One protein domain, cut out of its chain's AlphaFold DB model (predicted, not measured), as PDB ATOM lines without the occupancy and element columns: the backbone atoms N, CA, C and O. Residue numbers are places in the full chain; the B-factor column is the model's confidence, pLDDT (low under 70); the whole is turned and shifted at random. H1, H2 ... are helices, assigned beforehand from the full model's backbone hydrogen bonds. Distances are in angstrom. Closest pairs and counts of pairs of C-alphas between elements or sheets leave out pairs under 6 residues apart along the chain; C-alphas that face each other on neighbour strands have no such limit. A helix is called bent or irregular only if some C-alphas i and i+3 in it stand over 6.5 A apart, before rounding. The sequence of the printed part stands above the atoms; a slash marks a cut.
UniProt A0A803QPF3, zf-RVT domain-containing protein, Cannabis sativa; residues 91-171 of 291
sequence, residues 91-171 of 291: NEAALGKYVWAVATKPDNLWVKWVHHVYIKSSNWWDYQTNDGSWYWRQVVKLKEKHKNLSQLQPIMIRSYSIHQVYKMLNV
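This is residues 91 to 171 of the 291 residues of the protein "zf-RVT domain-containing protein" of Cannabis sativa (UniProt A0A803QPF3). Look for one helix, H1, through the middle, with H3 crossing its middle part like an X, H2 set across near its last residues and H5 set across near its first. A long unnamed stretch, residues 120 to 133, loops from the end of H2 round to the start of H3, and the small helix H4 lies near H1 on the way to H5. The printed part has 81 residues with five named helices, in the order H1, H2, H3, H4, H5, and no named strand; its class is all helix. It is compact, with a radius of gyration of the C-alphas of 12.4 A, and spans 35 by 26 by 20 A.

Find C-alpha 91 at (71.400, 91.530, 160.406); from there H1 runs through residues 91 to 104 for 20.5 A. H2 follows as residues 109 to 119, 14.5 A long; it is neither bent nor irregular, but only just: C-alphas 116 and 119 are 6.4 A apart. Go on to C-alpha 134 at (64.829, 84.096, 173.160), where H3 begins, residues 134 to 147, 20.1 A long. H4 is residues 153 to 156, 5.9 A long. H5, residues 162 to 169, is 10.3 A long and ends with C-alpha 169 at (74.395, 102.104, 161.593).

Begin with H1, the hub, which touches H2, H3 and H5. The helix packing is mostly crossed: of these three touching pairs, 0 are at a shallow tilt. With residues 101 to 102 alone, H1 touches H2 about perpendicular, at 81 degrees; the closest C-alphas are those of Val 102 and Val 111, 6.0 A apart. H3 touches H1 with residues 139 to 143 alone, about perpendicular at 85 degrees; the closest C-alphas, of Val 99 and Lys 143, are 5.9 A apart. H4 is close to H1 but not clearly touching, with the closest C-alphas, of Trp 100 and Met 156, 7.0 A apart. H1 touches H5 with residues 92 to 97 alone, about perpendicular at 73 degrees; the closest C-alphas, of Ala 93 and Ile 162, are 5.2 A apart. H2 and H3 are apart, and so are H3 and H5. In H3 and H5 every O i to N i+4 pair is within hydrogen-bond range, in H1 7 of 10 and in H2 6 of 7, while H4 is too short for such a pair.

The two C-alphas farthest apart are those of His 116 and Val 171, 35.8 A. The printed part has no cut. The link from H2 to H3, 14 residues, is long; the other three are tight. The mean pLDDT of the printed part is 84.4; look for values under 70 at residues 148 to 158, of which 153 to 156 are H4, and at residue 171.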
ATOM      1  N   ASN A  91      72.327  92.300 159.584       92.25
ATOM      2  CA  ASN A  91      71.400  91.530 160.406       92.25
ATOM      3  C   ASN A  91      70.716  92.435 161.438       92.25
ATOM      4  O   ASN A  91      69.505  92.384 161.581       92.25
ATOM      5  N   GLU A  92      71.458  93.327 162.091       90.06
ATOM      6  CA  GLU A  92      70.890  94.318 163.010       90.06
ATOM      7  C   GLU A  92      69.850  95.228 162.332       90.06
ATOM      8  O   GLU A  92      68.729  95.367 162.823       90.06
ATOM      9  N   ALA A  93      70.172  95.762 161.151       90.56
ATOM     10  CA  ALA A  93      69.239  96.544 160.345       90.56
ATOM     11  C   ALA A  93      68.044  95.716 159.842       90.56
ATOM     12  O   ALA A  93      66.945  96.233 159.712       90.56
ATOM     13  N   ALA A  94      68.205  94.427 159.548       91.56
ATOM     14  CA  ALA A  94      67.078  93.581 159.159       91.56
ATOM     15  C   ALA A  94      66.121  93.367 160.341       91.56
ATOM     16  O   ALA A  94      64.904  93.462 160.187       91.56
ATOM     17  N   LEU A  95      66.673  93.170 161.539       88.88
ATOM     18  CA  LEU A  95      65.901  92.974 162.762       88.88
ATOM     19  C   LEU A  95      65.186  94.227 163.250       88.88
ATOM     20  O   LEU A  95      64.112  94.125 163.848       88.88
ATOM     21  N   GLY A  96      65.720  95.408 162.947       89.38
ATOM     22  CA  GLY A  96      65.045  96.662 163.257       89.38
ATOM     23  C   GLY A  96      63.674  96.789 162.577       89.38
ATOM     24  O   GLY A  96      62.832  97.532 163.076       89.38
ATOM     25  N   LYS A  97      63.395  96.009 161.519       88.75
ATOM     26  CA  LYS A  97      62.064  95.918 160.899       88.75
ATOM     27  C   LYS A  97      61.003  95.413 161.881       88.75
ATOM     28  O   LYS A  97      59.872  95.887 161.844       88.75
ATOM     29  N   TYR A  98      61.356  94.480 162.767       89.62
ATOM     30  CA  TYR A  98      60.431  93.970 163.782       89.62
ATOM     31  C   TYR A  98      60.192  95.001 164.881       89.62
ATOM     32  O   TYR A  98      59.049  95.222 165.261       89.62
ATOM     33  N   VAL A  99      61.252  95.682 165.336       89.94
ATOM     34  CA  VAL A  99      61.141  96.802 166.289       89.94
ATOM     35  C   VAL A  99      60.221  97.885 165.728       89.94
ATOM     36  O   VAL A  99      59.349  98.387 166.433       89.94
ATOM     37  N   TRP A 100      60.390  98.208 164.446       89.00
ATOM     38  CA  TRP A 100      59.542  99.155 163.738       89.00
ATOM     39  C   TRP A 100      58.085  98.703 163.660       89.00
ATOM     40  O   TRP A 100      57.203  99.468 164.028       89.00
ATOM     41  N   ALA A 101      57.829  97.465 163.231       89.94
ATOM     42  CA  ALA A 101      56.472  96.940 163.112       89.94
ATOM     43  C   ALA A 101      55.750  96.899 164.467       89.94
ATOM     44  O   ALA A 101      54.571  97.212 164.554       89.94
ATOM     45  N   VAL A 102      56.452  96.579 165.554       90.25
ATOM     46  CA  VAL A 102      55.858  96.634 166.897       90.25
ATOM     47  C   VAL A 102      55.492  98.078 167.272       90.25
ATOM     48  O   VAL A 102      54.424  98.297 167.842       90.25
ATOM     49  N   ALA A 103      56.328  99.056 166.913       88.75
ATOM     50  CA  ALA A 103      56.084 100.470 167.190       88.75
ATOM     51  C   ALA A 103      54.931 101.068 166.364       88.75
ATOM     52  O   ALA A 103      54.141 101.838 166.904       88.75
ATOM     53  N   THR A 104      54.820 100.728 165.074       88.12
ATOM     54  CA  THR A 104      53.803 101.295 164.165       88.12
ATOM     55  C   THR A 104      52.460 100.576 164.202       88.12
ATOM     56  O   THR A 104      51.496 101.088 163.644       88.12
ATOM     57  N   LYS A 105      52.380  99.418 164.870       88.81
ATOM     58  CA  LYS A 105      51.150  98.627 165.028       88.81
ATOM     59  C   LYS A 105      50.400  98.372 163.699       88.81
ATOM     60  O   LYS A 105      49.192  98.589 163.649       88.81
ATOM     61  N   PRO A 106      51.071  97.923 162.615       89.25
ATOM     62  CA  PRO A 106      50.380  97.595 161.377       89.25
ATOM     63  C   PRO A 106      49.393  96.451 161.615       89.25
ATOM     64  O   PRO A 106      49.629  95.575 162.454       89.25
ATOM     65  N   ASP A 107      48.314  96.437 160.836       91.75
ATOM     66  CA  ASP A 107      47.276  95.422 160.959       91.75
ATOM     67  C   ASP A 107      47.755  94.061 160.425       91.75
ATOM     68  O   ASP A 107      47.641  93.741 159.244       91.75
ATOM     69  N   ASN A 108      48.365  93.261 161.300       93.50
ATOM     70  CA  ASN A 108      48.684  91.865 161.036       93.50
ATOM     71  C   ASN A 108      48.648  91.036 162.330       93.50
ATOM     72  O   ASN A 108      48.786  91.553 163.443       93.50
ATOM     73  N   LEU A 109      48.463  89.722 162.175       95.38
ATOM     74  CA  LEU A 109      48.222  88.810 163.297       95.38
ATOM     75  C   LEU A 109      49.372  88.768 164.306       95.38
ATOM     76  O   LEU A 109      49.126  88.798 165.509       95.38
ATOM     77  N   TRP A 110      50.623  88.718 163.844       92.69
ATOM     78  CA  TRP A 110      51.759  88.573 164.755       92.69
ATOM     79  C   TRP A 110      51.975  89.838 165.597       92.69
ATOM     80  O   TRP A 110      52.278  89.725 166.782       92.69
ATOM     81  N   VAL A 111      51.767  91.035 165.029       93.50
ATOM     82  CA  VAL A 111      51.829  92.296 165.782       93.50
ATOM     83  C   VAL A 111      50.697  92.355 166.800       93.50
ATOM     84  O   VAL A 111      50.964  92.618 167.972       93.50
ATOM     85  N   LYS A 112      49.453  92.049 166.401       94.81
ATOM     86  CA  LYS A 112      48.307  91.992 167.329       94.81
ATOM     87  C   LYS A 112      48.568  91.037 168.493       94.81
ATOM     88  O   LYS A 112      48.366  91.403 169.647       94.81
ATOM     89  N   TRP A 113      49.083  89.845 168.195       95.06
ATOM     90  CA  TRP A 113      49.420  88.845 169.203       95.06
ATOM     91  C   TRP A 113      50.521  89.327 170.158       95.06
ATOM     92  O   TRP A 113      50.364  89.212 171.369       95.06
ATOM     93  N   VAL A 114      51.600  89.936 169.647       93.69
ATOM     94  CA  VAL A 114      52.672  90.503 170.489       93.69
ATOM     95  C   VAL A 114      52.139  91.605 171.409       93.69
ATOM     96  O   VAL A 114      52.498  91.643 172.588       93.69
ATOM     97  N   HIS A 115      51.273  92.483 170.895       93.94
ATOM     98  CA  HIS A 115      50.664  93.540 171.703       93.94
ATOM     99  C   HIS A 115      49.735  92.976 172.777       93.94
ATOM    100  O   HIS A 115      49.782  93.443 173.905       93.94
ATOM    101  N   HIS A 116      48.966  91.930 172.478       93.94
ATOM    102  CA  HIS A 116      48.063  91.310 173.448       93.94
ATOM    103  C   HIS A 116      48.795  90.471 174.512       93.94
ATOM    104  O   HIS A 116      48.450  90.516 175.690       93.94
ATOM    105  N   VAL A 117      49.813  89.700 174.115       93.38
ATOM    106  CA  VAL A 117      50.485  88.729 174.998       93.38
ATOM    107  C   VAL A 117      51.659  89.346 175.752       93.38
ATOM    108  O   VAL A 117      51.757  89.174 176.968       93.38
ATOM    109  N   TYR A 118      52.551  90.058 175.055       92.62
ATOM    110  CA  TYR A 118      53.786  90.570 175.655       92.62
ATOM    111  C   TYR A 118      53.643  91.994 176.189       92.62
ATOM    112  O   TYR A 118      53.977  92.232 177.347       92.62
ATOM    113  N   ILE A 119      53.180  92.936 175.361       91.94
ATOM    114  CA  ILE A 119      53.195  94.375 175.699       91.94
ATOM    115  C   ILE A 119      52.009  94.756 176.597       91.94
ATOM    116  O   ILE A 119      52.167  95.548 177.530       91.94
ATOM    117  N   LYS A 120      50.837  94.161 176.349       90.56
ATOM    118  CA  LYS A 120      49.572  94.426 177.044       90.56
ATOM    119  C   LYS A 120      49.236  95.924 177.001       90.56
ATOM    120  O   LYS A 120      49.110  96.495 175.921       90.56
ATOM    121  N   SER A 121      49.119  96.568 178.160       88.56
ATOM    122  CA  SER A 121      48.849  98.002 178.312       88.56
ATOM    123  C   SER A 121      50.107  98.883 178.335       88.56
ATOM    124  O   SER A 121      49.995 100.098 178.474       88.56
ATOM    125  N   SER A 122      51.307  98.308 178.200       89.19
ATOM    126  CA  SER A 122      52.566  99.058 178.315       89.19
ATOM    127  C   SER A 122      52.882  99.877 177.059       89.19
ATOM    128  O   SER A 122      52.555  99.489 175.935       89.19
ATOM    129  N   ASN A 123      53.613 100.985 177.216       87.94
ATOM    130  CA  ASN A 123      54.207 101.685 176.076       87.94
ATOM    131  C   ASN A 123      55.392 100.876 175.520       87.94
ATOM    132  O   ASN A 123      56.273 100.470 176.275       87.94
ATOM    133  N   TRP A 124      55.454 100.674 174.200       88.62
ATOM    134  CA  TRP A 124      56.537  99.922 173.551       88.62
ATOM    135  C   TRP A 124      57.941 100.435 173.912       88.62
ATOM    136  O   TRP A 124      58.849  99.641 174.175       88.62
ATOM    137  N   TRP A 125      58.135 101.753 173.943       88.00
ATOM    138  CA  TRP A 125      59.456 102.347 174.149       88.00
ATOM    139  C   TRP A 125      59.962 102.207 175.582       88.00
ATOM    140  O   TRP A 125      61.177 102.154 175.782       88.00
ATOM    141  N   ASP A 126      59.058 102.030 176.541       88.06
ATOM    142  CA  ASP A 126      59.379 101.866 177.963       88.06
ATOM    143  C   ASP A 126      59.224 100.414 178.436       88.06
ATOM    144  O   ASP A 126      59.692 100.050 179.510       88.06
ATOM    145  N   TYR A 127      58.650  99.547 177.597       90.00
ATOM    146  CA  TYR A 127      58.485  98.126 177.875       90.00
ATOM    147  C   TYR A 127      59.829  97.396 178.015       90.00
ATOM    148  O   TYR A 127      60.632  97.360 177.076       90.00
ATOM    149  N   GLN A 128      60.038  96.735 179.150       89.25
ATOM    150  CA  GLN A 128      61.182  95.864 179.415       89.25
ATOM    151  C   GLN A 128      60.694  94.471 179.820       89.25
ATOM    152  O   GLN A 128      59.618  94.321 180.390       89.25
ATOM    153  N   THR A 129      61.482  93.439 179.517       87.06
ATOM    154  CA  THR A 129      61.165  92.067 179.930       87.06
ATOM    155  C   THR A 129      62.423  91.225 180.098       87.06
ATOM    156  O   THR A 129      63.342  91.290 179.274       87.06
ATOM    157  N   ASN A 130      62.428  90.391 181.139       79.19
ATOM    158  CA  ASN A 130      63.372  89.283 181.300       79.19
ATOM    159  C   ASN A 130      62.775  87.939 180.847       79.19
ATOM    160  O   ASN A 130      63.532  87.006 180.559       79.19
ATOM    161  N   ASP A 131      61.451  87.887 180.687       83.00
ATOM    162  CA  ASP A 131      60.677  86.705 180.332       83.00
ATOM    163  C   ASP A 131      60.320  86.663 178.843       83.00
ATOM    164  O   ASP A 131      60.375  87.659 178.108       83.00
ATOM    165  N   GLY A 132      59.939  85.469 178.393       86.50
ATOM    166  CA  GLY A 132      59.531  85.193 177.022       86.50
ATOM    167  C   GLY A 132      60.605  84.511 176.180       86.50
ATOM    168  O   GLY A 132      61.716  84.192 176.620       86.50
ATOM    169  N   SER A 133      60.251  84.265 174.917       90.56
ATOM    170  CA  SER A 133      61.133  83.549 173.996       90.56
ATOM    171  C   SER A 133      62.473  84.273 173.816       90.56
ATOM    172  O   SER A 133      62.575  85.502 173.903       90.56
ATOM    173  N   TRP A 134      63.530  83.513 173.517       89.31
ATOM    174  CA  TRP A 134      64.829  84.096 173.160       89.31
ATOM    175  C   TRP A 134      64.699  85.135 172.034       89.31
ATOM    176  O   TRP A 134      65.351  86.177 172.083       89.31
ATOM    177  N   TYR A 135      63.809  84.879 171.070       88.31
ATOM    178  CA  TYR A 135      63.542  85.768 169.944       88.31
ATOM    179  C   TYR A 135      63.002  87.124 170.410       88.31
ATOM    180  O   TYR A 135      63.551  88.166 170.053       88.31
ATOM    181  N   TRP A 136      61.979  87.114 171.268       90.62
ATOM    182  CA  TRP A 136      61.377  88.335 171.807       90.62
ATOM    183  C   TRP A 136      62.390  89.169 172.593       90.62
ATOM    184  O   TRP A 136      62.547  90.365 172.344       90.62
ATOM    185  N   ARG A 137      63.182  88.518 173.452       91.38
ATOM    186  CA  ARG A 137      64.239  89.189 174.222       91.38
ATOM    187  C   ARG A 137      65.292  89.846 173.327       91.38
ATOM    188  O   ARG A 137      65.808  90.903 173.673       91.38
ATOM    189  N   GLN A 138      65.622  89.258 172.177       89.50
ATOM    190  CA  GLN A 138      66.536  89.886 171.215       89.50
ATOM    191  C   GLN A 138      65.917  91.115 170.532       89.50
ATOM    192  O   GLN A 138      66.618  92.111 170.362       89.50
ATOM    193  N   VAL A 139      64.623  91.084 170.196       90.31
ATOM    194  CA  VAL A 139      63.914  92.255 169.640       90.31
ATOM    195  C   VAL A 139      63.886  93.402 170.655       90.31
ATOM    196  O   VAL A 139      64.211  94.533 170.300       90.31
ATOM    197  N   VAL A 140      63.589  93.115 171.927       90.88
ATOM    198  CA  VAL A 140      63.594  94.123 173.002       90.88
ATOM    199  C   VAL A 140      65.006  94.672 173.251       90.88
ATOM    200  O   VAL A 140      65.184  95.884 173.336       90.88
ATOM    201  N   LYS A 141      66.044  93.822 173.262       90.00
ATOM    202  CA  LYS A 141      67.447  94.280 173.349       90.00
ATOM    203  C   LYS A 141      67.835  95.199 172.191       90.00
ATOM    204  O   LYS A 141      68.552  96.179 172.391       90.00
ATOM    205  N   LEU A 142      67.382  94.886 170.979       88.50
ATOM    206  CA  LEU A 142      67.639  95.717 169.808       88.50
ATOM    207  C   LEU A 142      66.907  97.060 169.890       88.50
ATOM    208  O   LEU A 142      67.495  98.086 169.551       88.50
ATOM    209  N   LYS A 143      65.660  97.058 170.375       88.62
ATOM    210  CA  LYS A 143      64.886  98.275 170.647       88.62
ATOM    211  C   LYS A 143      65.676  99.231 171.545       88.62
ATOM    212  O   LYS A 143      65.824 100.388 171.175       88.62
ATOM    213  N   GLU A 144      66.247  98.751 172.651       87.44
ATOM    214  CA  GLU A 144      67.067  99.588 173.549       87.44
ATOM    215  C   GLU A 144      68.313 100.152 172.850       87.44
ATOM    216  O   GLU A 144      68.623 101.338 172.967       87.44
ATOM    217  N   LYS A 145      68.996  99.339 172.035       84.88
ATOM    218  CA  LYS A 145      70.141  99.813 171.244       84.88
ATOM    219  C   LYS A 145      69.742 100.921 170.261       84.88
ATOM    220  O   LYS A 145      70.492 101.874 170.070       84.88
ATOM    221  N   HIS A 146      68.567 100.796 169.648       78.75
ATOM    222  CA  HIS A 146      68.029 101.780 168.711       78.75
ATOM    223  C   HIS A 146      67.418 103.007 169.406       78.75
ATOM    224  O   HIS A 146      67.383 104.068 168.791       78.75
ATOM    225  N   LYS A 147      67.001 102.907 170.678       76.69
ATOM    226  CA  LYS A 147      66.499 104.037 171.487       76.69
ATOM    227  C   LYS A 147      67.561 105.136 171.625       76.69
ATOM    228  O   LYS A 147      67.244 106.312 171.497       76.69
ATOM    229  N   ASN A 148      68.827 104.736 171.781       66.12
ATOM    230  CA  ASN A 148      69.980 105.641 171.892       66.12
ATOM    231  C   ASN A 148      70.420 106.262 170.554       66.12
ATOM    232  O   ASN A 148      71.167 107.238 170.537       66.12
ATOM    233  N   LEU A 149      69.966 105.716 169.422       65.44
ATOM    234  CA  LEU A 149      70.157 106.317 168.104       65.44
ATOM    235  C   LEU A 149      69.032 107.336 167.894       65.44
ATOM    236  O   LEU A 149      68.094 107.104 167.132       65.44
ATOM    237  N   SER A 150      69.133 108.477 168.576       50.16
ATOM    238  CA  SER A 150      68.179 109.603 168.575       50.16
ATOM    239  C   SER A 150      67.795 110.137 167.178       50.16
ATOM    240  O   SER A 150      66.842 110.895 167.042       50.16
ATOM    241  N   GLN A 151      68.466 109.685 166.116       53.66
ATOM    242  CA  GLN A 151      68.187 110.001 164.710       53.66
ATOM    243  C   GLN A 151      67.169 109.064 164.026       53.66
ATOM    244  O   GLN A 151      66.691 109.376 162.935       53.66
ATOM    245  N   LEU A 152      66.822 107.917 164.623       55.06
ATOM    246  CA  LEU A 152      65.925 106.931 164.000       55.06
ATOM    247  C   LEU A 152      64.435 107.308 164.081       55.06
ATOM    248  O   LEU A 152      63.624 106.726 163.363       55.06
ATOM    249  N   GLN A 153      64.058 108.275 164.922       56.75
ATOM    250  CA  GLN A 153      62.653 108.508 165.269       56.75
ATOM    251  C   GLN A 153      61.789 109.082 164.125       56.75
ATOM    252  O   GLN A 153      60.734 108.507 163.882       56.75
ATOM    253  N   PRO A 154      62.179 110.113 163.345       53.91
ATOM    254  CA  PRO A 154      61.254 110.695 162.361       53.91
ATOM    255  C   PRO A 154      61.127 109.874 161.067       53.91
ATOM    256  O   PRO A 154      60.040 109.753 160.504       53.91
ATOM    257  N   ILE A 155      62.237 109.299 160.583       53.12
ATOM    258  CA  ILE A 155      62.295 108.603 159.282       53.12
ATOM    259  C   ILE A 155      61.684 107.207 159.383       53.12
ATOM    260  O   ILE A 155      60.980 106.783 158.467       53.12
ATOM    261  N   MET A 156      61.914 106.503 160.499       55.19
ATOM    262  CA  MET A 156      61.390 105.151 160.636       55.19
ATOM    263  C   MET A 156      59.865 105.153 160.666       55.19
ATOM    264  O   MET A 156      59.295 104.284 160.036       55.19
ATOM    265  N   ILE A 157      59.179 106.122 161.281       57.94
ATOM    266  CA  ILE A 157      57.716 106.065 161.483       57.94
ATOM    267  C   ILE A 157      56.914 105.908 160.173       57.94
ATOM    268  O   ILE A 157      55.889 105.231 160.183       57.94
ATOM    269  N   ARG A 158      57.381 106.451 159.037       68.44
ATOM    270  CA  ARG A 158      56.636 106.384 157.761       68.44
ATOM    271  C   ARG A 158      56.907 105.121 156.944       68.44
ATOM    272  O   ARG A 158      55.973 104.546 156.395       68.44
ATOM    273  N   SER A 159      58.162 104.685 156.835       81.06
ATOM    274  CA  SER A 159      58.511 103.460 156.108       81.06
ATOM    275  C   SER A 159      59.868 102.907 156.543       81.06
ATOM    276  O   SER A 159      60.847 103.635 156.702       81.06
ATOM    277  N   TYR A 160      59.941 101.588 156.734       85.88
ATOM    278  CA  TYR A 160      61.176 100.932 157.153       85.88
ATOM    279  C   TYR A 160      61.999 100.435 155.964       85.88
ATOM    280  O   TYR A 160      61.601  99.498 155.268       85.88
ATOM    281  N   SER A 161      63.194 100.998 155.777       89.31
ATOM    282  CA  SER A 161      64.178 100.508 154.808       89.31
ATOM    283  C   SER A 161      65.420  99.967 155.510       89.31
ATOM    284  O   SER A 161      66.205 100.720 156.088       89.31
ATOM    285  N   ILE A 162      65.650  98.656 155.380       89.62
ATOM    286  CA  ILE A 162      66.848  97.974 155.901       89.62
ATOM    287  C   ILE A 162      68.120  98.656 155.386       89.62
ATOM    288  O   ILE A 162      69.083  98.826 156.126       89.62
ATOM    289  N   HIS A 163      68.127  99.081 154.118       88.62
ATOM    290  CA  HIS A 163      69.284  99.738 153.517       88.62
ATOM    291  C   HIS A 163      69.587 101.096 154.164       88.62
ATOM    292  O   HIS A 163      70.751 101.392 154.437       88.62
ATOM    293  N   GLN A 164      68.559 101.912 154.421       86.75
ATOM    294  CA  GLN A 164      68.734 103.217 155.063       86.75
ATOM    295  C   GLN A 164      69.238 103.056 156.497       86.75
ATOM    296  O   GLN A 164      70.227 103.690 156.860       86.75
ATOM    297  N   VAL A 165      68.636 102.145 157.269       87.12
ATOM    298  CA  VAL A 165      69.079 101.860 158.640       87.12
ATOM    299  C   VAL A 165      70.497 101.299 158.650       87.12
ATOM    300  O   VAL A 165      71.318 101.750 159.435       87.12
ATOM    301  N   TYR A 166      70.845 100.392 157.735       88.69
ATOM    302  CA  TYR A 166      72.219  99.900 157.601       88.69
ATOM    303  C   TYR A 166      73.221 101.033 157.342       88.69
ATOM    304  O   TYR A 166      74.289 101.059 157.952       88.69
ATOM    305  N   LYS A 167      72.884 101.984 156.460       85.75
ATOM    306  CA  LYS A 167      73.733 103.150 156.178       85.75
ATOM    307  C   LYS A 167      73.892 104.043 157.412       85.75
ATOM    308  O   LYS A 167      74.989 104.529 157.648       85.75
ATOM    309  N   MET A 168      72.830 104.214 158.199       83.06
ATOM    310  CA  MET A 168      72.871 104.949 159.467       83.06
ATOM    311  C   MET A 168      73.670 104.212 160.541       83.06
ATOM    312  O   MET A 168      74.397 104.850 161.274       83.06
ATOM    313  N   LEU A 169      73.586 102.883 160.642       83.94
ATOM    314  CA  LEU A 169      74.395 102.104 161.593       83.94
ATOM    315  C   LEU A 169      75.882 102.110 161.224       83.94
ATOM    316  O   LEU A 169      76.750 101.971 162.083       83.94
ATOM    317  N   ASN A 170      76.176 102.278 159.940       81.56
ATOM    318  CA  ASN A 170      77.517 102.451 159.418       81.56
ATOM    319  C   ASN A 170      77.885 103.949 159.362       81.56
ATOM    320  O   ASN A 170      78.258 104.437 158.294       81.56
ATOM    321  N   VAL A 171      77.732 104.669 160.489       69.94
ATOM    322  CA  VAL A 171      78.090 106.097 160.607       69.94
ATOM    323  C   VAL A 171      79.569 106.277 160.253       69.94
ATOM    324  O   VAL A 171      80.431 105.579 160.786       69.94
TER     325      VAL A 171